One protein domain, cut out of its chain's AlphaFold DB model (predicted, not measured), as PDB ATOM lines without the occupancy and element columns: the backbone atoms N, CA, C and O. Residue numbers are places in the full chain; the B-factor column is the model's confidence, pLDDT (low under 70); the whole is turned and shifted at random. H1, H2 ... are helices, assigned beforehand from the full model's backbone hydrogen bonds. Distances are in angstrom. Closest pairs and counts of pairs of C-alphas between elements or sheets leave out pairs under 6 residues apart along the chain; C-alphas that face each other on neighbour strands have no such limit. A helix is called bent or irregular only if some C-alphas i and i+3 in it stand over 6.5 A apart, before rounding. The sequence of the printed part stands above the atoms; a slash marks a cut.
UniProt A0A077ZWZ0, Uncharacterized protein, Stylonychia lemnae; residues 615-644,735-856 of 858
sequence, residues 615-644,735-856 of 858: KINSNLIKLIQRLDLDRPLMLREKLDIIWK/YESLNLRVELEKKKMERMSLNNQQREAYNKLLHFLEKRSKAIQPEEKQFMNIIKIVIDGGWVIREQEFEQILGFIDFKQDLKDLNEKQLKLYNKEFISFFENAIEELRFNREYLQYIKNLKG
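Overview. This is residues 615 to 644 and 735 to 856 of the 858 residues of an uncharacterized protein of Stylonychia lemnae (UniProt A0A077ZWZ0). One very long helix, H2, takes two small helical hairpins on residues 755 to 765: H3 and H5 pack on H2 there, and H4 and H6 lie beyond them, each folded back on its partner. The earlier part of H2 runs on away from this cluster to where a second long helix, H1, passes steeply by it and sticks out at residues 615 to 621. The printed part has 152 residues with six named helices, H1 to H6 in that order along the chain, and no named strand; the class is all helix, with 124 residues in the named helices. The whole is loose, with a radius of gyration of the C-alphas of 19.0 A, and elongated, spanning 67 by 41 by 26 A.

Along the chain. The longest helix, H2, is residues 735 to 772 and measures 55.5 A from its first C-alpha, Tyr 735 at (-39.533, -2.501, -76.732), to its last, Arg 772 at (-6.546, 24.163, -41.015). H3 is residues 778 to 793, 22.4 A long, and H4 is residues 799 to 807, 12.4 A long. H5, residues 820 to 841, is 31.3 A long, and H6, residues 846 to 854, is 12.8 A long and ends with C-alpha 854 at (-26.176, 36.230, -46.591). H1 is residues 615 to 644, 42.9 A long, and begins with C-alpha 615 at (-27.172, -2.216, -33.399). H1 is neither bent nor irregular, but only just: C-alphas 629 and 632 are 6.4 A apart.

Arrangement. H2 touches H3 with residues 755 to 762 alone, at a shallow tilt of 29 degrees, opposite ways; the closest C-alphas, of Asn 755 and Ile 791, are 6.3 A apart, and the two form a helical hairpin. H2 touches H5 with residues 758 to 765 alone, and H5 touches H2 with residues 836 to 841 alone. Their tilt is a shallow 31 degrees, opposite ways, with the C-alphas of Ala 761 and Glu 840 closest at 5.1 A. H3 and H5 are close but not clearly touching, and run the same way at a shallow tilt of 15 degrees; the C-alphas of Glu 780 and Phe 830 are closest, at 7.8 A. H3 touches H4 with residues 783 to 787 alone, at a steep tilt of 41 degrees, opposite ways, as a helical hairpin; the closest C-alphas, of Ile 786 and Ile 805, are 7.1 A apart. H5 touches H6 with residues 831 to 838 alone, also as a helical hairpin, at a shallow tilt of 30 degrees, opposite ways; the closest C-alphas, of Glu 835 and Leu 848, are 6.7 A apart. H4 and H6 are close but not clearly touching, with the C-alphas of Glu 803 and Tyr 847 closest at 7.8 A. H1 touches no helix. It is close to H2 but not clearly touching, at a steep tilt of 54 degrees, opposite ways, with the C-alphas of Lys 638 and Leu 744 closest at 7.9 A. H1 is likewise close to H3, about perpendicular at 76 degrees, with the C-alphas of Arg 626 and Gly 793 closest at 6.6 A. H4 and H5 are apart, as are H2 and H6. In H2, H3, H4, H5 and H6 every O i to N i+4 pair is within hydrogen-bond range; in H1 24 of 26 are.

Size, cuts and confidence. The two C-alphas farthest apart, of Tyr 735 and Asn 819, are 68.5 A apart. Residues 645 to 734 are cut out between H1 and H2, and C-alphas 644 and 735 are 17.6 A apart across the cut. The link from H4 to H5, residues 808 to 819, is long; those from H2 to H3, H3 to H4 and H5 to H6 are tight. The mean pLDDT of the printed part is 88.3, and residues 633 to 634 and 813 to 814 of this model are under 70.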
ATOM      1  N   LYS A 615     -27.908  -2.566 -32.176       90.19
ATOM      2  CA  LYS A 615     -27.172  -2.216 -33.399       90.19
ATOM      3  C   LYS A 615     -27.892  -2.715 -34.658       90.19
ATOM      4  O   LYS A 615     -28.017  -1.959 -35.617       90.19
ATOM      5  N   ILE A 616     -28.392  -3.951 -34.652       89.69
ATOM      6  CA  ILE A 616     -29.160  -4.515 -35.774       89.69
ATOM      7  C   ILE A 616     -30.459  -3.733 -35.987       89.69
ATOM      8  O   ILE A 616     -30.702  -3.298 -37.107       89.69
ATOM      9  N   ASN A 617     -31.230  -3.473 -34.928       87.62
ATOM     10  CA  ASN A 617     -32.452  -2.672 -35.010       87.62
ATOM     11  C   ASN A 617     -32.163  -1.261 -35.530       87.62
ATOM     12  O   ASN A 617     -32.854  -0.800 -36.428       87.62
ATOM     13  N   SER A 618     -31.097  -0.604 -35.057       88.19
ATOM     14  CA  SER A 618     -30.710   0.719 -35.565       88.19
ATOM     15  C   SER A 618     -30.351   0.699 -37.056       88.19
ATOM     16  O   SER A 618     -30.679   1.632 -37.780       88.19
ATOM     17  N   ASN A 619     -29.724  -0.378 -37.541       84.00
ATOM     18  CA  ASN A 619     -29.416  -0.536 -38.961       84.00
ATOM     19  C   ASN A 619     -30.673  -0.835 -39.789       84.00
ATOM     20  O   ASN A 619     -30.783  -0.339 -40.905       84.00
ATOM     21  N   LEU A 620     -31.606  -1.628 -39.254       84.50
ATOM     22  CA  LEU A 620     -32.878  -1.934 -39.907       84.50
ATOM     23  C   LEU A 620     -33.739  -0.673 -40.041       84.50
ATOM     24  O   LEU A 620     -34.223  -0.392 -41.128       84.50
ATOM     25  N   ILE A 621     -33.852   0.120 -38.970       86.88
ATOM     26  CA  ILE A 621     -34.557   1.410 -38.979       86.88
ATOM     27  C   ILE A 621     -33.942   2.345 -40.027       86.88
ATOM     28  O   ILE A 621     -34.672   2.889 -40.845       86.88
ATOM     29  N   LYS A 622     -32.606   2.458 -40.087       84.62
ATOM     30  CA  LYS A 622     -31.923   3.243 -41.133       84.62
ATOM     31  C   LYS A 622     -32.217   2.741 -42.550       84.62
ATOM     32  O   LYS A 622     -32.288   3.542 -43.474       84.62
ATOM     33  N   LEU A 623     -32.354   1.428 -42.740       81.88
ATOM     34  CA  LEU A 623     -32.643   0.834 -44.045       81.88
ATOM     35  C   LEU A 623     -34.101   1.057 -44.469       81.88
ATOM     36  O   LEU A 623     -34.340   1.347 -45.637       81.88
ATOM     37  N   ILE A 624     -35.047   0.977 -43.530       80.88
ATOM     38  CA  ILE A 624     -36.460   1.322 -43.754       80.88
ATOM     39  C   ILE A 624     -36.585   2.812 -44.084       80.88
ATOM     40  O   ILE A 624     -37.130   3.147 -45.126       80.88
ATOM     41  N   GLN A 625     -35.969   3.691 -43.286       79.44
ATOM     42  CA  GLN A 625     -35.932   5.133 -43.559       79.44
ATOM     43  C   GLN A 625     -35.343   5.436 -44.941       79.44
ATOM     44  O   GLN A 625     -35.856   6.287 -45.658       79.44
ATOM     45  N   ARG A 626     -34.295   4.712 -45.358       76.00
ATOM     46  CA  ARG A 626     -33.732   4.844 -46.706       76.00
ATOM     47  C   ARG A 626     -34.708   4.400 -47.799       76.00
ATOM     48  O   ARG A 626     -34.816   5.084 -48.805       76.00
ATOM     49  N   LEU A 627     -35.415   3.285 -47.609       72.44
ATOM     50  CA  LEU A 627     -36.428   2.809 -48.558       72.44
ATOM     51  C   LEU A 627     -37.604   3.785 -48.689       72.44
ATOM     52  O   LEU A 627     -38.049   4.043 -49.807       72.44
ATOM     53  N   ASP A 628     -38.075   4.338 -47.572       74.81
ATOM     54  CA  ASP A 628     -39.161   5.321 -47.556       74.81
ATOM     55  C   ASP A 628     -38.748   6.628 -48.243       74.81
ATOM     56  O   ASP A 628     -39.558   7.239 -48.932       74.81
ATOM     57  N   LEU A 629     -37.474   7.015 -48.131       72.81
ATOM     58  CA  LEU A 629     -36.892   8.163 -48.832       72.81
ATOM     59  C   LEU A 629     -36.649   7.899 -50.331       72.81
ATOM     60  O   LEU A 629     -36.871   8.784 -51.158       72.81
ATOM     61  N   ASP A 630     -36.240   6.685 -50.706       70.06
ATOM     62  CA  ASP A 630     -35.978   6.307 -52.102       70.06
ATOM     63  C   ASP A 630     -37.277   6.173 -52.927       70.06
ATOM     64  O   ASP A 630     -37.268   6.365 -54.147       70.06
ATOM     65  N   ARG A 631     -38.412   5.848 -52.291       74.94
ATOM     66  CA  ARG A 631     -39.686   5.563 -52.978       74.94
ATOM     67  C   ARG A 631     -40.297   6.792 -53.683       74.94
ATOM     68  O   ARG A 631     -40.605   6.659 -54.872       74.94
ATOM     69  N   PRO A 632     -40.421   7.979 -53.054       73.94
ATOM     70  CA  PRO A 632     -40.824   9.211 -53.738       73.94
ATOM     71  C   PRO A 632     -39.863   9.605 -54.862       73.94
ATOM     72  O   PRO A 632     -40.291  10.114 -55.894       73.94
ATOM     73  N   LEU A 633     -38.565   9.333 -54.694       69.19
ATOM     74  CA  LEU A 633     -37.537   9.696 -55.667       69.19
ATOM     75  C   LEU A 633     -37.643   8.849 -56.938       69.19
ATOM     76  O   LEU A 633     -37.680   9.372 -58.050       69.19
ATOM     77  N   MET A 634     -37.790   7.534 -56.766       69.44
ATOM     78  CA  MET A 634     -38.084   6.610 -57.858       69.44
ATOM     79  C   MET A 634     -39.404   6.940 -58.559       69.44
ATOM     80  O   MET A 634     -39.497   6.776 -59.775       69.44
ATOM     81  N   LEU A 635     -40.416   7.398 -57.817       73.69
ATOM     82  CA  LEU A 635     -41.683   7.837 -58.395       73.69
ATOM     83  C   LEU A 635     -41.493   9.106 -59.238       73.69
ATOM     84  O   LEU A 635     -41.882   9.106 -60.401       73.69
ATOM     85  N   ARG A 636     -40.824  10.137 -58.703       76.62
ATOM     86  CA  ARG A 636     -40.518  11.383 -59.424       76.62
ATOM     87  C   ARG A 636     -39.726  11.124 -60.701       76.62
ATOM     88  O   ARG A 636     -40.017  11.725 -61.720       76.62
ATOM     89  N   GLU A 637     -38.761  10.210 -60.684       74.44
ATOM     90  CA  GLU A 637     -37.973   9.886 -61.879       74.44
ATOM     91  C   GLU A 637     -38.760   9.131 -62.941       74.44
ATOM     92  O   GLU A 637     -38.606   9.410 -64.129       74.44
ATOM     93  N   LYS A 638     -39.603   8.179 -62.530       74.06
ATOM     94  CA  LYS A 638     -40.519   7.510 -63.457       74.06
ATOM     95  C   LYS A 638     -41.453   8.527 -64.101       74.06
ATOM     96  O   LYS A 638     -41.613   8.510 -65.315       74.06
ATOM     97  N   LEU A 639     -42.002   9.427 -63.294       75.19
ATOM     98  CA  LEU A 639     -42.863  10.513 -63.740       75.19
ATOM     99  C   LEU A 639     -42.133  11.484 -64.680       75.19
ATOM    100  O   LEU A 639     -42.649  11.785 -65.749       75.19
ATOM    101  N   ASP A 640     -40.911  11.903 -64.348       74.81
ATOM    102  CA  ASP A 640     -40.083  12.767 -65.196       74.81
ATOM    103  C   ASP A 640     -39.769  12.115 -66.542       74.81
ATOM    104  O   ASP A 640     -39.743  12.809 -67.555       74.81
ATOM    105  N   ILE A 641     -39.507  10.803 -66.573       76.75
ATOM    106  CA  ILE A 641     -39.289  10.104 -67.840       76.75
ATOM    107  C   ILE A 641     -40.591  10.062 -68.628       76.75
ATOM    108  O   ILE A 641     -40.592  10.559 -69.743       76.75
ATOM    109  N   ILE A 642     -41.695   9.595 -68.035       73.81
ATOM    110  CA  ILE A 642     -43.010   9.522 -68.697       73.81
ATOM    111  C   ILE A 642     -43.436  10.891 -69.255       73.81
ATOM    112  O   ILE A 642     -43.938  10.981 -70.375       73.81
ATOM    113  N   TRP A 643     -43.209  11.977 -68.510       76.00
ATOM    114  CA  TRP A 643     -43.560  13.324 -68.958       76.00
ATOM    115  C   TRP A 643     -42.585  13.905 -69.986       76.00
ATOM    116  O   TRP A 643     -43.031  14.618 -70.885       76.00
ATOM    117  N   LYS A 644     -41.282  13.597 -69.914       73.25
ATOM    118  CA  LYS A 644     -40.293  14.045 -70.915       73.25
ATOM    119  C   LYS A 644     -40.324  13.219 -72.198       73.25
ATOM    120  O   LYS A 644     -39.951  13.746 -73.242       73.25
ATOM    121  N   TYR A 735     -40.748  -3.260 -76.406       74.25
ATOM    122  CA  TYR A 735     -39.533  -2.501 -76.732       74.25
ATOM    123  C   TYR A 735     -39.448  -1.157 -75.991       74.25
ATOM    124  O   TYR A 735     -38.378  -0.820 -75.473       74.25
ATOM    125  N   GLU A 736     -40.548  -0.406 -75.873       76.75
ATOM    126  CA  GLU A 736     -40.573   0.844 -75.098       76.75
ATOM    127  C   GLU A 736     -40.317   0.603 -73.606       76.75
ATOM    128  O   GLU A 736     -39.521   1.313 -72.982       76.75
ATOM    129  N   SER A 737     -40.913  -0.448 -73.034       77.25
ATOM    130  CA  SER A 737     -40.705  -0.812 -71.628       77.25
ATOM    131  C   SER A 737     -39.256  -1.233 -71.338       77.25
ATOM    132  O   SER A 737     -38.687  -0.869 -70.298       77.25
ATOM    133  N   LEU A 738     -38.623  -1.954 -72.273       79.56
ATOM    134  CA  LEU A 738     -37.224  -2.360 -72.171       79.56
ATOM    135  C   LEU A 738     -36.303  -1.137 -72.237       79.56
ATOM    136  O   LEU A 738     -35.363  -1.025 -71.446       79.56
ATOM    137  N   ASN A 739     -36.605  -0.192 -73.131       86.00
ATOM    138  CA  ASN A 739     -35.844   1.043 -73.288       86.00
ATOM    139  C   ASN A 739     -35.944   1.929 -72.032       86.00
ATOM    140  O   ASN A 739     -34.926   2.383 -71.506       86.00
ATOM    141  N   LEU A 740     -37.148   2.062 -71.463       84.31
ATOM    142  CA  LEU A 740     -37.380   2.769 -70.200       84.31
ATOM    143  C   LEU A 740     -36.569   2.160 -69.046       84.31
ATOM    144  O   LEU A 740     -35.982   2.879 -68.232       84.31
ATOM    145  N   ARG A 741     -36.506   0.827 -68.971       84.12
ATOM    146  CA  ARG A 741     -35.732   0.120 -67.943       84.12
ATOM    147  C   ARG A 741     -34.232   0.378 -68.077       84.12
ATOM    148  O   ARG A 741     -33.583   0.648 -67.066       84.12
ATOM    149  N   VAL A 742     -33.697   0.317 -69.296       88.69
ATOM    150  CA  VAL A 742     -32.281   0.614 -69.570       88.69
ATOM    151  C   VAL A 742     -31.960   2.074 -69.238       88.69
ATOM    152  O   VAL A 742     -30.929   2.349 -68.623       88.69
ATOM    153  N   GLU A 743     -32.849   3.015 -69.565       89.81
ATOM    154  CA  GLU A 743     -32.659   4.430 -69.233       89.81
ATOM    155  C   GLU A 743     -32.678   4.679 -67.716       89.81
ATOM    156  O   GLU A 743     -31.820   5.394 -67.190       89.81
ATOM    157  N   LEU A 744     -33.606   4.048 -66.988       86.81
ATOM    158  CA  LEU A 744     -33.666   4.111 -65.524       86.81
ATOM    159  C   LEU A 744     -32.401   3.537 -64.874       86.81
ATOM    160  O   LEU A 744     -31.868   4.120 -63.928       86.81
ATOM    161  N   GLU A 745     -31.898   2.410 -65.378       90.62
ATOM    162  CA  GLU A 745     -30.667   1.798 -64.879       90.62
ATOM    163  C   GLU A 745     -29.443   2.679 -65.157       90.62
ATOM    164  O   GLU A 745     -28.609   2.885 -64.271       90.62
ATOM    165  N   LYS A 746     -29.381   3.295 -66.342       93.50
ATOM    166  CA  LYS A 746     -28.348   4.276 -66.682       93.50
ATOM    167  C   LYS A 746     -28.383   5.484 -65.743       93.50
ATOM    168  O   LYS A 746     -27.350   5.821 -65.166       93.50
ATOM    169  N   LYS A 747     -29.556   6.086 -65.510       89.75
ATOM    170  CA  LYS A 747     -29.707   7.214 -64.568       89.75
ATOM    171  C   LYS A 747     -29.335   6.825 -63.141       89.75
ATOM    172  O   LYS A 747     -28.686   7.598 -62.440       89.75
ATOM    173  N   LYS A 748     -29.673   5.607 -62.714       91.12
ATOM    174  CA  LYS A 748     -29.256   5.074 -61.410       91.12
ATOM    175  C   LYS A 748     -27.731   4.985 -61.290       91.12
ATOM    176  O   LYS A 748     -27.184   5.373 -60.259       91.12
ATOM    177  N   MET A 749     -27.047   4.499 -62.325       92.12
ATOM    178  CA  MET A 749     -25.581   4.434 -62.359       92.12
ATOM    179  C   MET A 749     -24.942   5.829 -62.368       92.12
ATOM    180  O   MET A 749     -23.970   6.055 -61.649       92.12
ATOM    181  N   GLU A 750     -25.511   6.779 -63.115       92.31
ATOM    182  CA  GLU A 750     -25.069   8.181 -63.121       92.31
ATOM    183  C   GLU A 750     -25.212   8.825 -61.735       92.31
ATOM    184  O   GLU A 750     -24.251   9.415 -61.237       92.31
ATOM    185  N   ARG A 751     -26.349   8.633 -61.050       89.88
ATOM    186  CA  ARG A 751     -26.536   9.107 -59.667       89.88
ATOM    187  C   ARG A 751     -25.539   8.487 -58.701       89.88
ATOM    188  O   ARG A 751     -24.966   9.196 -57.881       89.88
ATOM    189  N   MET A 752     -25.310   7.178 -58.799       92.19
ATOM    190  CA  MET A 752     -24.334   6.495 -57.950       92.19
ATOM    191  C   MET A 752     -22.917   7.034 -58.186       92.19
ATOM    192  O   MET A 752     -22.172   7.245 -57.232       92.19
ATOM    193  N   SER A 753     -22.557   7.306 -59.443       95.56
ATOM    194  CA  SER A 753     -21.283   7.933 -59.798       95.56
ATOM    195  C   SER A 753     -21.158   9.346 -59.218       95.56
ATOM    196  O   SER A 753     -20.129   9.662 -58.625       95.56
ATOM    197  N   LEU A 754     -22.191  10.184 -59.352       95.00
ATOM    198  CA  LEU A 754     -22.207  11.546 -58.805       95.00
ATOM    199  C   LEU A 754     -22.156  11.552 -57.272       95.00
ATOM    200  O   LEU A 754     -21.363  12.286 -56.691       95.00
ATOM    201  N   ASN A 755     -22.927  10.690 -56.604       95.50
ATOM    202  CA  ASN A 755     -22.899  10.566 -55.146       95.50
ATOM    203  C   ASN A 755     -21.515  10.123 -54.638       95.50
ATOM    204  O   ASN A 755     -21.036  10.640 -53.630       95.50
ATOM    205  N   ASN A 756     -20.827   9.223 -55.354       95.44
ATOM    206  CA  ASN A 756     -19.452   8.845 -55.022       95.44
ATOM    207  C   ASN A 756     -18.472  10.019 -55.188       95.44
ATOM    208  O   ASN A 756     -17.639  10.227 -54.311       95.44
ATOM    209  N   GLN A 757     -18.600  10.815 -56.254       95.88
ATOM    210  CA  GLN A 757     -17.786  12.025 -56.443       95.88
ATOM    211  C   GLN A 757     -18.025  13.047 -55.323       95.88
ATOM    212  O   GLN A 757     -17.074  13.578 -54.757       95.88
ATOM    213  N   GLN A 758     -19.281  13.267 -54.935       95.94
ATOM    214  CA  GLN A 758     -19.626  14.158 -53.824       95.94
ATOM    215  C   GLN A 758     -19.105  13.632 -52.485       95.94
ATOM    216  O   GLN A 758     -18.643  14.403 -51.650       95.94
ATOM    217  N   ARG A 759     -19.104  12.311 -52.283       97.25
ATOM    218  CA  ARG A 759     -18.491  11.679 -51.109       97.25
ATOM    219  C   ARG A 759     -16.980  11.897 -51.062       97.25
ATOM    220  O   ARG A 759     -16.432  12.122 -49.985       97.25
ATOM    221  N   GLU A 760     -16.302  11.835 -52.204       96.44
ATOM    222  CA  GLU A 760     -14.882  12.175 -52.302       96.44
ATOM    223  C   GLU A 760     -14.641  13.658 -51.990       96.44
ATOM    224  O   GLU A 760     -13.774  13.956 -51.169       96.44
ATOM    225  N   ALA A 761     -15.449  14.565 -52.546       96.25
ATOM    226  CA  ALA A 761     -15.406  15.997 -52.243       96.25
ATOM    227  C   ALA A 761     -15.616  16.280 -50.745       96.25
ATOM    228  O   ALA A 761     -14.828  16.993 -50.129       96.25
ATOM    229  N   TYR A 762     -16.601  15.634 -50.115       97.56
ATOM    230  CA  TYR A 762     -16.828  15.718 -48.670       97.56
ATOM    231  C   TYR A 762     -15.600  15.280 -47.860       97.56
ATOM    232  O   TYR A 762     -15.213  15.948 -46.902       97.56
ATOM    233  N   ASN A 763     -14.944  14.180 -48.244       96.69
ATOM    234  CA  ASN A 763     -13.732  13.723 -47.559       96.69
ATOM    235  C   ASN A 763     -12.567  14.706 -47.728       96.69
ATOM    236  O   ASN A 763     -11.775  14.877 -46.800       96.69
ATOM    237  N   LYS A 764     -12.460  15.370 -48.883       96.44
ATOM    238  CA  LYS A 764     -11.469  16.429 -49.095       96.44
ATOM    239  C   LYS A 764     -11.768  17.668 -48.254       96.44
ATOM    240  O   LYS A 764     -10.842  18.205 -47.658       96.44
ATOM    241  N   LEU A 765     -13.037  18.065 -48.128       96.38
ATOM    242  CA  LEU A 765     -13.449  19.154 -47.234       96.38
ATOM    243  C   LEU A 765     -13.156  18.825 -45.772       96.38
ATOM    244  O   LEU A 765     -12.642  19.662 -45.034       96.38
ATOM    245  N   LEU A 766     -13.402  17.580 -45.365       96.38
ATOM    246  CA  LEU A 766     -13.033  17.107 -44.037       96.38
ATOM    247  C   LEU A 766     -11.515  17.200 -43.821       96.38
ATOM    248  O   LEU A 766     -11.067  17.701 -42.794       96.38
ATOM    249  N   HIS A 767     -10.720  16.791 -44.812       95.69
ATOM    250  CA  HIS A 767      -9.265  16.907 -44.752       95.69
ATOM    251  C   HIS A 767      -8.781  18.367 -44.737       95.69
ATOM    252  O   HIS A 767      -7.808  18.688 -44.057       95.69
ATOM    253  N   PHE A 768      -9.463  19.267 -45.452       95.38
ATOM    254  CA  PHE A 768      -9.199  20.705 -45.409       95.38
ATOM    255  C   PHE A 768      -9.423  21.270 -44.000       95.38
ATOM    256  O   PHE A 768      -8.541  21.956 -43.474       95.38
ATOM    257  N   LEU A 769     -10.536  20.912 -43.351       94.81
ATOM    258  CA  LEU A 769     -10.821  21.293 -41.962       94.81
ATOM    259  C   LEU A 769      -9.774  20.734 -40.987       94.81
ATOM    260  O   LEU A 769      -9.284  21.467 -40.128       94.81
ATOM    261  N   GLU A 770      -9.370  19.471 -41.150       94.38
ATOM    262  CA  GLU A 770      -8.297  18.862 -40.350       94.38
ATOM    263  C   GLU A 770      -6.955  19.588 -40.535       94.38
ATOM    264  O   GLU A 770      -6.236  19.835 -39.565       94.38
ATOM    265  N   LYS A 771      -6.613  19.964 -41.774       95.50
ATOM    266  CA  LYS A 771      -5.358  20.652 -42.106       95.50
ATOM    267  C   LYS A 771      -5.317  22.077 -41.557       95.50
ATOM    268  O   LYS A 771      -4.249  22.520 -41.133       95.50
ATOM    269  N   ARG A 772      -6.458  22.781 -41.521       92.31
ATOM    270  CA  ARG A 772      -6.546  24.163 -41.015       92.31
ATOM    271  C   ARG A 772      -6.079  24.284 -39.559       92.31
ATOM    272  O   ARG A 772      -5.637  25.358 -39.175       92.31
ATOM    273  N   SER A 773      -6.119  23.204 -38.767       90.62
ATOM    274  CA  SER A 773      -5.695  23.161 -37.351       90.62
ATOM    275  C   SER A 773      -6.404  24.170 -36.429       90.62
ATOM    276  O   SER A 773      -5.991  24.359 -35.288       90.62
ATOM    277  N   LYS A 774      -7.470  24.817 -36.907       91.56
ATOM    278  CA  LYS A 774      -8.296  25.772 -36.161       91.56
ATOM    279  C   LYS A 774      -9.585  25.097 -35.717       91.56
ATOM    280  O   LYS A 774      -9.985  24.087 -36.299       91.56
ATOM    281  N   ALA A 775     -10.239  25.665 -34.708       92.50
ATOM    282  CA  ALA A 775     -11.568  25.221 -34.312       92.50
ATOM    283  C   ALA A 775     -12.517  25.264 -35.527       92.50
ATOM    284  O   ALA A 775     -12.461  26.185 -36.348       92.50
ATOM    285  N   ILE A 776     -13.331  24.220 -35.676       93.38
ATOM    286  CA  ILE A 776     -14.359  24.160 -36.718       93.38
ATOM    287  C   ILE A 776     -15.495  25.065 -36.262       93.38
ATOM    288  O   ILE A 776     -15.996  24.891 -35.147       93.38
ATOM    289  N   GLN A 777     -15.887  26.004 -37.114       91.69
ATOM    290  CA  GLN A 777     -16.958  26.935 -36.797       91.69
ATOM    291  C   GLN A 777     -18.305  26.198 -36.739       91.69
ATOM    292  O   GLN A 777     -18.485  25.172 -37.409       91.69
ATOM    293  N   PRO A 778     -19.253  26.663 -35.914       91.31
ATOM    294  CA  PRO A 778     -20.552  26.014 -35.773       91.31
ATOM    295  C   PRO A 778     -21.294  25.899 -37.110       91.31
ATOM    296  O   PRO A 778     -21.847  24.834 -37.392       91.31
ATOM    297  N   GLU A 779     -21.223  26.912 -37.975       92.56
ATOM    298  CA  GLU A 779     -21.858  26.898 -39.297       92.56
ATOM    299  C   GLU A 779     -21.188  25.906 -40.254       92.56
ATOM    300  O   GLU A 779     -21.867  25.139 -40.935       92.56
ATOM    301  N   GLU A 780     -19.851  25.837 -40.255       94.75
ATOM    302  CA  GLU A 780     -19.098  24.839 -41.030       94.75
ATOM    303  C   GLU A 780     -19.479  23.422 -40.588       94.75
ATOM    304  O   GLU A 780     -19.671  22.520 -41.404       94.75
ATOM    305  N   LYS A 781     -19.636  23.214 -39.276       94.94
ATOM    306  CA  LYS A 781     -20.057  21.934 -38.703       94.94
ATOM    307  C   LYS A 781     -21.496  21.587 -39.087       94.94
ATOM    308  O   LYS A 781     -21.761  20.425 -39.397       94.94
ATOM    309  N   GLN A 782     -22.415  22.554 -39.061       94.88
ATOM    310  CA  GLN A 782     -23.796  22.367 -39.513       94.88
ATOM    311  C   GLN A 782     -23.834  21.988 -40.996       94.88
ATOM    312  O   GLN A 782     -24.394  20.944 -41.333       94.88
ATOM    313  N   PHE A 783     -23.144  22.746 -41.851       95.81
ATOM    314  CA  PHE A 783     -23.005  22.456 -43.278       95.81
ATOM    315  C   PHE A 783     -22.462  21.045 -43.524       95.81
ATOM    316  O   PHE A 783     -23.083  20.249 -44.230       95.81
ATOM    317  N   MET A 784     -21.348  20.684 -42.878       97.31
ATOM    318  CA  MET A 784     -20.744  19.357 -43.022       97.31
ATOM    319  C   MET A 784     -21.679  18.241 -42.550       97.31
ATOM    320  O   MET A 784     -21.737  17.182 -43.177       97.31
ATOM    321  N   ASN A 785     -22.442  18.455 -41.477       96.62
ATOM    322  CA  ASN A 785     -23.416  17.475 -41.002       96.62
ATOM    323  C   ASN A 785     -24.569  17.285 -41.994       96.62
ATOM    324  O   ASN A 785     -24.927  16.141 -42.275       96.62
ATOM    325  N   ILE A 786     -25.120  18.371 -42.540       96.31
ATOM    326  CA  ILE A 786     -26.211  18.308 -43.522       96.31
ATOM    327  C   ILE A 786     -25.724  17.599 -44.787       96.31
ATOM    328  O   ILE A 786     -26.326  16.606 -45.200       96.31
ATOM    329  N   ILE A 787     -24.582  18.013 -45.344       96.50
ATOM    330  CA  ILE A 787     -23.996  17.367 -46.526       96.50
ATOM    331  C   ILE A 787     -23.748  15.882 -46.279       96.50
ATOM    332  O   ILE A 787     -24.078  15.049 -47.126       96.50
ATOM    333  N   LYS A 788     -23.214  15.519 -45.110       96.88
ATOM    334  CA  LYS A 788     -23.000  14.118 -44.752       96.88
ATOM    335  C   LYS A 788     -24.303  13.324 -44.754       96.88
ATOM    336  O   LYS A 788     -24.322  12.226 -45.298       96.88
ATOM    337  N   ILE A 789     -25.377  13.859 -44.169       95.25
ATOM    338  CA  ILE A 789     -26.692  13.199 -44.138       95.25
ATOM    339  C   ILE A 789     -27.203  12.963 -45.564       95.25
ATOM    340  O   ILE A 789     -27.615  11.847 -45.887       95.25
ATOM    341  N   VAL A 790     -27.117  13.979 -46.426       94.75
ATOM    342  CA  VAL A 790     -27.580  13.908 -47.819       94.75
ATOM    343  C   VAL A 790     -26.759  12.878 -48.613       94.75
ATOM    344  O   VAL A 790     -27.319  11.957 -49.217       94.75
ATOM    345  N   ILE A 791     -25.426  12.940 -48.530       95.00
ATOM    346  CA  ILE A 791     -24.524  12.020 -49.241       95.00
ATOM    347  C   ILE A 791     -24.641  10.580 -48.720       95.00
ATOM    348  O   ILE A 791     -24.664   9.641 -49.524       95.00
ATOM    349  N   ASP A 792     -24.721  10.368 -47.403       93.75
ATOM    350  CA  ASP A 792     -24.873   9.032 -46.809       93.75
ATOM    351  C   ASP A 792     -26.244   8.419 -47.133       93.75
ATOM    352  O   ASP A 792     -26.344   7.198 -47.310       93.75
ATOM    353  N   GLY A 793     -27.272   9.259 -47.291       92.75
ATOM    354  CA  GLY A 793     -28.581   8.863 -47.805       92.75
ATOM    355  C   GLY A 793     -28.557   8.415 -49.272       92.75
ATOM    356  O   GLY A 793     -29.479   7.738 -49.713       92.75
ATOM    357  N   GLY A 794     -27.485   8.706 -50.017       90.94
ATOM    358  CA  GLY A 794     -27.374   8.399 -51.447       90.94
ATOM    359  C   GLY A 794     -27.988   9.464 -52.357       90.94
ATOM    360  O   GLY A 794     -28.153   9.214 -53.551       90.94
ATOM    361  N   TRP A 795     -28.317  10.633 -51.808       92.62
ATOM    362  CA  TRP A 795     -28.841  11.764 -52.560       92.62
ATOM    363  C   TRP A 795     -27.699  12.477 -53.286       92.62
ATOM    364  O   TRP A 795     -26.552  12.480 -52.829       92.62
ATOM    365  N   VAL A 796     -28.013  13.057 -54.441       95.38
ATOM    366  CA  VAL A 796     -27.085  13.897 -55.200       95.38
ATOM    367  C   VAL A 796     -27.476  15.343 -54.950       95.38
ATOM    368  O   VAL A 796     -28.608  15.723 -55.237       95.38
ATOM    369  N   ILE A 797     -26.548  16.132 -54.417       96.25
ATOM    370  CA  ILE A 797     -26.750  17.567 -54.192       96.25
ATOM    371  C   ILE A 797     -26.590  18.269 -55.544       96.25
ATOM    372  O   ILE A 797     -25.503  18.210 -56.117       96.25
ATOM    373  N   ARG A 798     -27.637  18.885 -56.096       95.19
ATOM    374  CA  ARG A 798     -27.496  19.814 -57.231       95.19
ATOM    375  C   ARG A 798     -27.551  21.240 -56.697       95.19
ATOM    376  O   ARG A 798     -27.628  21.463 -55.496       95.19
ATOM    377  N   GLU A 799     -27.480  22.197 -57.606       92.31
ATOM    378  CA  GLU A 799     -27.442  23.631 -57.308       92.31
ATOM    379  C   GLU A 799     -28.627  24.081 -56.435       92.31
ATOM    380  O   GLU A 799     -28.430  24.715 -55.403       92.31
ATOM    381  N   GLN A 800     -29.844  23.631 -56.755       92.50
ATOM    382  CA  GLN A 800     -31.046  23.944 -55.969       92.50
ATOM    383  C   GLN A 800     -31.001  23.349 -54.557       92.50
ATOM    384  O   GLN A 800     -31.352  24.013 -53.584       92.50
ATOM    385  N   GLU A 801     -30.576  22.089 -54.417       93.81
ATOM    386  CA  GLU A 801     -30.445  21.472 -53.097       93.81
ATOM    387  C   GLU A 801     -29.300  22.111 -52.298       93.81
ATOM    388  O   GLU A 801     -29.395  22.217 -51.080       93.81
ATOM    389  N   PHE A 802     -28.238  22.570 -52.964       94.50
ATOM    390  CA  PHE A 802     -27.149  23.305 -52.328       94.50
ATOM    391  C   PHE A 802     -27.633  24.639 -51.754       94.50
ATOM    392  O   PHE A 802     -27.349  24.938 -50.597       94.50
ATOM    393  N   GLU A 803     -28.424  25.393 -52.514       90.50
ATOM    394  CA  GLU A 803     -29.047  26.640 -52.059       90.50
ATOM    395  C   GLU A 803     -29.952  26.418 -50.840       90.50
ATOM    396  O   GLU A 803     -29.863  27.142 -49.851       90.50
ATOM    397  N   GLN A 804     -30.756  25.350 -50.849       92.81
ATOM    398  CA  GLN A 804     -31.574  24.971 -49.695       92.81
ATOM    399  C   GLN A 804     -30.721  24.606 -48.477       92.81
ATOM    400  O   GLN A 804     -31.039  25.013 -47.363       92.81
ATOM    401  N   ILE A 805     -29.624  23.863 -48.672       94.12
ATOM    402  CA  ILE A 805     -28.678  23.534 -47.594       94.12
ATOM    403  C   ILE A 805     -28.087  24.813 -46.995       94.12
ATOM    404  O   ILE A 805     -27.979  24.897 -45.774       94.12
ATOM    405  N   LEU A 806     -27.742  25.804 -47.824       91.56
ATOM    406  CA  LEU A 806     -27.292  27.112 -47.348       91.56
ATOM    407  C   LEU A 806     -28.389  27.829 -46.553       91.56
ATOM    408  O   LEU A 806     -28.098  28.354 -45.485       91.56
ATOM    409  N   GLY A 807     -29.644  27.779 -47.005       89.69
ATOM    410  CA  GLY A 807     -30.785  28.347 -46.282       89.69
ATOM    411  C   GLY A 807     -31.089  27.680 -44.932       89.69
ATOM    412  O   GLY A 807     -31.660  28.319 -44.052       89.69
ATOM    413  N   PHE A 808     -30.696  26.416 -44.735       92.25
ATOM    414  CA  PHE A 808     -30.829  25.716 -43.448       92.25
ATOM    415  C   PHE A 808     -29.739  26.065 -42.437       92.25
ATOM    416  O   PHE A 808     -29.874  25.721 -41.259       92.25
ATOM    417  N   ILE A 809     -28.644  26.680 -42.878       92.19
ATOM    418  CA  ILE A 809     -27.550  27.044 -41.987       92.19
ATOM    419  C   ILE A 809     -27.881  28.384 -41.366       92.19
ATOM    420  O   ILE A 809     -28.056  29.389 -42.053       92.19
ATOM    421  N   ASP A 810     -27.961  28.388 -40.043       87.06
ATOM    422  CA  ASP A 810     -28.265  29.600 -39.310       87.06
ATOM    423  C   ASP A 810     -27.004  30.462 -39.200       87.06
ATOM    424  O   ASP A 810     -26.189  30.310 -38.290       87.06
ATOM    425  N   PHE A 811     -26.818  31.358 -40.170       82.56
ATOM    426  CA  PHE A 811     -25.704  32.310 -40.178       82.56
ATOM    427  C   PHE A 811     -25.855  33.427 -39.133       82.56
ATOM    428  O   PHE A 811     -24.953  34.255 -39.016       82.56
ATOM    429  N   LYS A 812     -26.967  33.467 -38.381       74.25
ATOM    430  CA  LYS A 812     -27.305  34.559 -37.452       74.25
ATOM    431  C   LYS A 812     -26.635  34.466 -36.085       74.25
ATOM    432  O   LYS A 812     -26.985  35.246 -35.203       74.25
ATOM    433  N   GLN A 813     -25.717  33.525 -35.871       68.56
ATOM    434  CA  GLN A 813     -25.077  33.391 -34.566       68.56
ATOM    435  C   GLN A 813     -24.400  34.711 -34.168       68.56
ATOM    436  O   GLN A 813     -23.714  35.310 -34.992       68.56
ATOM    437  N   ASP A 814     -24.660  35.178 -32.940       63.53
ATOM    438  CA  ASP A 814     -24.320  36.522 -32.460       63.53
ATOM    439  C   ASP A 814     -22.817  36.821 -32.605       63.53
ATOM    440  O   ASP A 814     -22.006  36.562 -31.721       63.53
ATOM    441  N   LEU A 815     -22.439  37.424 -33.735       73.06
ATOM    442  CA  LEU A 815     -21.101  37.975 -33.984       73.06
ATOM    443  C   LEU A 815     -20.881  39.302 -33.234       73.06
ATOM    444  O   LEU A 815     -19.838  39.931 -33.400       73.06
ATOM    445  N   LYS A 816     -21.858  39.733 -32.425       79.75
ATOM    446  CA  LYS A 816     -21.868  41.022 -31.718       79.75
ATOM    447  C   LYS A 816     -20.710  41.173 -30.731       79.75
ATOM    448  O   LYS A 816     -20.277  42.293 -30.494       79.75
ATOM    449  N   ASP A 817     -20.173  40.061 -30.233       84.06
ATOM    450  CA  ASP A 817     -19.120  40.062 -29.213       84.06
ATOM    451  C   ASP A 817     -17.693  40.024 -29.798       84.06
ATOM    452  O   ASP A 817     -16.710  40.056 -29.056       84.06
ATOM    453  N   LEU A 818     -17.537  39.935 -31.127       85.06
ATOM    454  CA  LEU A 818     -16.223  39.848 -31.770       85.06
ATOM    455  C   LEU A 818     -15.689  41.234 -32.141       85.06
ATOM    456  O   LEU A 818     -16.329  42.003 -32.853       85.06
ATOM    457  N   ASN A 819     -14.440  41.507 -31.755       91.25
ATOM    458  CA  ASN A 819     -13.719  42.696 -32.211       91.25
ATOM    459  C   ASN A 819     -13.611  42.714 -33.747       91.25
ATOM    460  O   ASN A 819     -13.390  41.673 -34.368       91.25
ATOM    461  N   GLU A 820     -13.633  43.896 -34.370       91.56
ATOM    462  CA  GLU A 820     -13.626  44.058 -35.838       91.56
ATOM    463  C   GLU A 820     -12.488  43.280 -36.538       91.56
ATOM    464  O   GLU A 820     -12.674  42.672 -37.595       91.56
ATOM    465  N   LYS A 821     -11.296  43.221 -35.924       90.06
ATOM    466  CA  LYS A 821     -10.160  42.432 -36.436       90.06
ATOM    467  C   LYS A 821     -10.431  40.923 -36.419       90.06
ATOM    468  O   LYS A 821     -10.056  40.226 -37.362       90.06
ATOM    469  N   GLN A 822     -11.062  40.419 -35.359       86.94
ATOM    470  CA  GLN A 822     -11.431  39.007 -35.240       86.94
ATOM    471  C   GLN A 822     -12.553  38.665 -36.219       86.94
ATOM    472  O   GLN A 822     -12.478  37.624 -36.865       86.94
ATOM    473  N   LEU A 823     -13.512  39.576 -36.405       87.38
ATOM    474  CA  LEU A 823     -14.585  39.449 -37.385       87.38
ATOM    475  C   LEU A 823     -14.033  39.343 -38.818       87.38
ATOM    476  O   LEU A 823     -14.381  38.415 -39.543       87.38
ATOM    477  N   LYS A 824     -13.088  40.211 -39.214       89.38
ATOM    478  CA  LYS A 824     -12.433  40.142 -40.539       89.38
ATOM    479  C   LYS A 824     -11.679  38.828 -40.759       89.38
ATOM    480  O   LYS A 824     -11.776  38.236 -41.836       89.38
ATOM    481  N   LEU A 825     -10.934  38.357 -39.754       88.56
ATOM    482  CA  LEU A 825     -10.203  37.090 -39.848       88.56
ATOM    483  C   LEU A 825     -11.163  35.896 -39.942       88.56
ATOM    484  O   LEU A 825     -10.985  35.030 -40.800       88.56
ATOM    485  N   TYR A 826     -12.203  35.897 -39.108       88.12
ATOM    486  CA  TYR A 826     -13.263  34.898 -39.102       88.12
ATOM    487  C   TYR A 826     -13.967  34.832 -40.469       88.12
ATOM    488  O   TYR A 826     -14.051  33.758 -41.061       88.12
ATOM    489  N   ASN A 827     -14.359  35.978 -41.034       89.25
ATOM    490  CA  ASN A 827     -15.025  36.052 -42.337       89.25
ATOM    491  C   ASN A 827     -14.133  35.550 -43.476       89.25
ATOM    492  O   ASN A 827     -14.599  34.820 -44.348       89.25
ATOM    493  N   LYS A 828     -12.833  35.871 -43.453       92.38
ATOM    494  CA  LYS A 828     -11.880  35.382 -44.460       92.38
ATOM    495  C   LYS A 828     -11.745  33.858 -44.433       92.38
ATOM    496  O   LYS A 828     -11.703  33.220 -45.481       92.38
ATOM    497  N   GLU A 829     -11.659  33.269 -43.245       90.44
ATOM    498  CA  GLU A 829     -11.547  31.816 -43.087       90.44
ATOM    499  C   GLU A 829     -12.834  31.089 -43.463       90.44
ATOM    500  O   GLU A 829     -12.780  30.037 -44.100       90.44
ATOM    501  N   PHE A 830     -13.966  31.674 -43.085       90.81
ATOM    502  CA  PHE A 830     -15.294  31.181 -43.398       90.81
ATOM    503  C   PHE A 830     -15.553  31.199 -44.912       90.81
ATOM    504  O   PHE A 830     -15.911  30.171 -45.485       90.81
ATOM    505  N   ILE A 831     -15.277  32.318 -45.593       92.69
ATOM    506  CA  ILE A 831     -15.390  32.410 -47.056       92.69
ATOM    507  C   ILE A 831     -14.462  31.389 -47.722       92.69
ATOM    508  O   ILE A 831     -14.908  30.648 -48.589       92.69
ATOM    509  N   SER A 832     -13.209  31.273 -47.269       94.19
ATOM    510  CA  SER A 832     -12.256  30.305 -47.830       94.19
ATOM    511  C   SER A 832     -12.728  28.850 -47.693       94.19
ATOM    512  O   SER A 832     -12.474  28.027 -48.576       94.19
ATOM    513  N   PHE A 833     -13.437  28.507 -46.613       95.06
ATOM    514  CA  PHE A 833     -14.065  27.194 -46.480       95.06
ATOM    515  C   PHE A 833     -15.143  26.969 -47.551       95.06
ATOM    516  O   PHE A 833     -15.126  25.932 -48.218       95.06
ATOM    517  N   PHE A 834     -16.041  27.935 -47.757       93.75
ATOM    518  CA  PHE A 834     -17.113  27.818 -48.749       93.75
ATOM    519  C   PHE A 834     -16.617  27.903 -50.198       93.75
ATOM    520  O   PHE A 834     -17.167  27.208 -51.049       93.75
ATOM    521  N   GLU A 835     -15.543  28.646 -50.481       94.62
ATOM    522  CA  GLU A 835     -14.847  28.614 -51.778       94.62
ATOM    523  C   GLU A 835     -14.393  27.192 -52.113       94.62
ATOM    524  O   GLU A 835     -14.733  26.661 -53.171       94.62
ATOM    525  N   ASN A 836     -13.703  26.541 -51.171       94.56
ATOM    526  CA  ASN A 836     -13.265  25.159 -51.344       94.56
ATOM    527  C   ASN A 836     -14.449  24.193 -51.449       94.56
ATOM    528  O   ASN A 836     -14.381  23.227 -52.206       94.56
ATOM    529  N   ALA A 837     -15.538  24.428 -50.709       93.50
ATOM    530  CA  ALA A 837     -16.738  23.597 -50.794       93.50
ATOM    531  C   ALA A 837     -17.403  23.684 -52.170       93.50
ATOM    532  O   ALA A 837     -17.742  22.648 -52.744       93.50
ATOM    533  N   ILE A 838     -17.542  24.894 -52.713       94.50
ATOM    534  CA  ILE A 838     -18.090  25.142 -54.051       94.50
ATOM    535  C   ILE A 838     -17.188  24.514 -55.118       94.50
ATOM    536  O   ILE A 838     -17.690  23.837 -56.015       94.50
ATOM    537  N   GLU A 839     -15.867  24.676 -55.005       95.19
ATOM    538  CA  GLU A 839     -14.908  24.114 -55.958       95.19
ATOM    539  C   GLU A 839     -14.912  22.578 -55.949       95.19
ATOM    540  O   GLU A 839     -15.048  21.946 -56.999       95.19
ATOM    541  N   GLU A 840     -14.823  21.959 -54.769       94.25
ATOM    542  CA  GLU A 840     -14.758  20.499 -54.652       94.25
ATOM    543  C   GLU A 840     -16.081  19.821 -55.023       94.25
ATOM    544  O   GLU A 840     -16.074  18.745 -55.628       94.25
ATOM    545  N   LEU A 841     -17.223  20.449 -54.719       92.00
ATOM    546  CA  LEU A 841     -18.541  19.953 -55.129       92.00
ATOM    547  C   LEU A 841     -18.911  20.342 -56.570       92.00
ATOM    548  O   LEU A 841     -19.904  19.832 -57.089       92.00
ATOM    549  N   ARG A 842     -18.076  21.154 -57.237       93.38
ATOM    550  CA  ARG A 842     -18.244  21.638 -58.619       93.38
ATOM    551  C   ARG A 842     -19.532  22.435 -58.840       93.38
ATOM    552  O   ARG A 842     -20.178  22.275 -59.875       93.38
ATOM    553  N   PHE A 843     -19.903  23.279 -57.882       93.06
ATOM    554  CA  PHE A 843     -21.026  24.206 -58.036       93.06
ATOM    555  C   PHE A 843     -20.598  25.508 -58.717       93.06
ATOM    556  O   PHE A 843     -19.410  25.834 -58.781       93.06
ATOM    557  N   ASN A 844     -21.575  26.255 -59.239       91.19
ATOM    558  CA  ASN A 844     -21.324  27.568 -59.823       91.19
ATOM    559  C   ASN A 844     -20.708  28.519 -58.775       91.19
ATOM    560  O   ASN A 844     -21.139  28.566 -57.621       91.19
ATOM    561  N   ARG A 845     -19.701  29.298 -59.183       91.94
ATOM    562  CA  ARG A 845     -19.038  30.294 -58.328       91.94
ATOM    563  C   ARG A 845     -19.972  31.420 -57.887       91.94
ATOM    564  O   ARG A 845     -19.680  32.058 -56.884       91.94
ATOM    565  N   GLU A 846     -21.090  31.638 -58.573       92.38
ATOM    566  CA  GLU A 846     -22.120  32.615 -58.182       92.38
ATOM    567  C   GLU A 846     -22.665  32.381 -56.764       92.38
ATOM    568  O   GLU A 846     -22.947  33.340 -56.044       92.38
ATOM    569  N   TYR A 847     -22.700  31.126 -56.295       90.12
ATOM    570  CA  TYR A 847     -23.083  30.809 -54.916       90.12
ATOM    571  C   TYR A 847     -22.147  31.420 -53.872       90.12
ATOM    572  O   TYR A 847     -22.548  31.625 -52.729       90.12
ATOM    573  N   LEU A 848     -20.915  31.763 -54.253       90.50
ATOM    574  CA  LEU A 848     -20.018  32.494 -53.373       90.50
ATOM    575  C   LEU A 848     -20.548  33.897 -53.076       90.50
ATOM    576  O   LEU A 848     -20.475  34.347 -51.934       90.50
ATOM    577  N   GLN A 849     -21.087  34.578 -54.089       90.38
ATOM    578  CA  GLN A 849     -21.670  35.904 -53.909       90.38
ATOM    579  C   GLN A 849     -22.913  35.816 -53.025       90.38
ATOM    580  O   GLN A 849     -23.060  36.598 -52.094       90.38
ATOM    581  N   TYR A 850     -23.741  34.791 -53.231       89.56
ATOM    582  CA  TYR A 850     -24.890  34.526 -52.368       89.56
ATOM    583  C   TYR A 850     -24.490  34.351 -50.890       89.56
ATOM    584  O   TYR A 850     -25.095  34.957 -50.011       89.56
ATOM    585  N   ILE A 851     -23.422  33.597 -50.606       88.50
ATOM    586  CA  ILE A 851     -22.916  33.404 -49.235       88.50
ATOM    587  C   ILE A 851     -22.371  34.708 -48.638       88.50
ATOM    588  O   ILE A 851     -22.592  34.976 -47.455       88.50
ATOM    589  N   LYS A 852     -21.679  35.534 -49.435       88.94
ATOM    590  CA  LYS A 852     -21.207  36.859 -48.993       88.94
ATOM    591  C   LYS A 852     -22.377  37.771 -48.622       88.94
ATOM    592  O   LYS A 852     -22.352  38.373 -47.550       88.94
ATOM    593  N   ASN A 853     -23.421  37.785 -49.448       88.56
ATOM    594  CA  ASN A 853     -24.623  38.587 -49.227       88.56
ATOM    595  C   ASN A 853     -25.392  38.115 -47.985       88.56
ATOM    596  O   ASN A 853     -25.825  38.937 -47.183       88.56
ATOM    597  N   LEU A 854     -25.503  36.797 -47.767       83.00
ATOM    598  CA  LEU A 854     -26.176  36.230 -46.591       83.00
ATOM    599  C   LEU A 854     -25.527  36.621 -45.256       83.00
ATOM    600  O   LEU A 854     -26.232  36.733 -44.256       83.00
ATOM    601  N   LYS A 855     -24.204  36.829 -45.221       77.62
ATOM    602  CA  LYS A 855     -23.503  37.310 -44.018       77.62
ATOM    603  C   LYS A 855     -23.413  38.839 -43.927       77.62
ATOM    604  O   LYS A 855     -22.839  39.326 -42.957       77.62
ATOM    605  N   GLY A 856     -23.958  39.585 -44.894       79.12
ATOM    606  CA  GLY A 856     -23.824  41.044 -44.945       79.12
ATOM    607  C   GLY A 856     -22.362  41.491 -45.035       79.12
ATOM    608  O   GLY A 856     -21.962  42.415 -44.337       79.12
TER     609      GLY A 856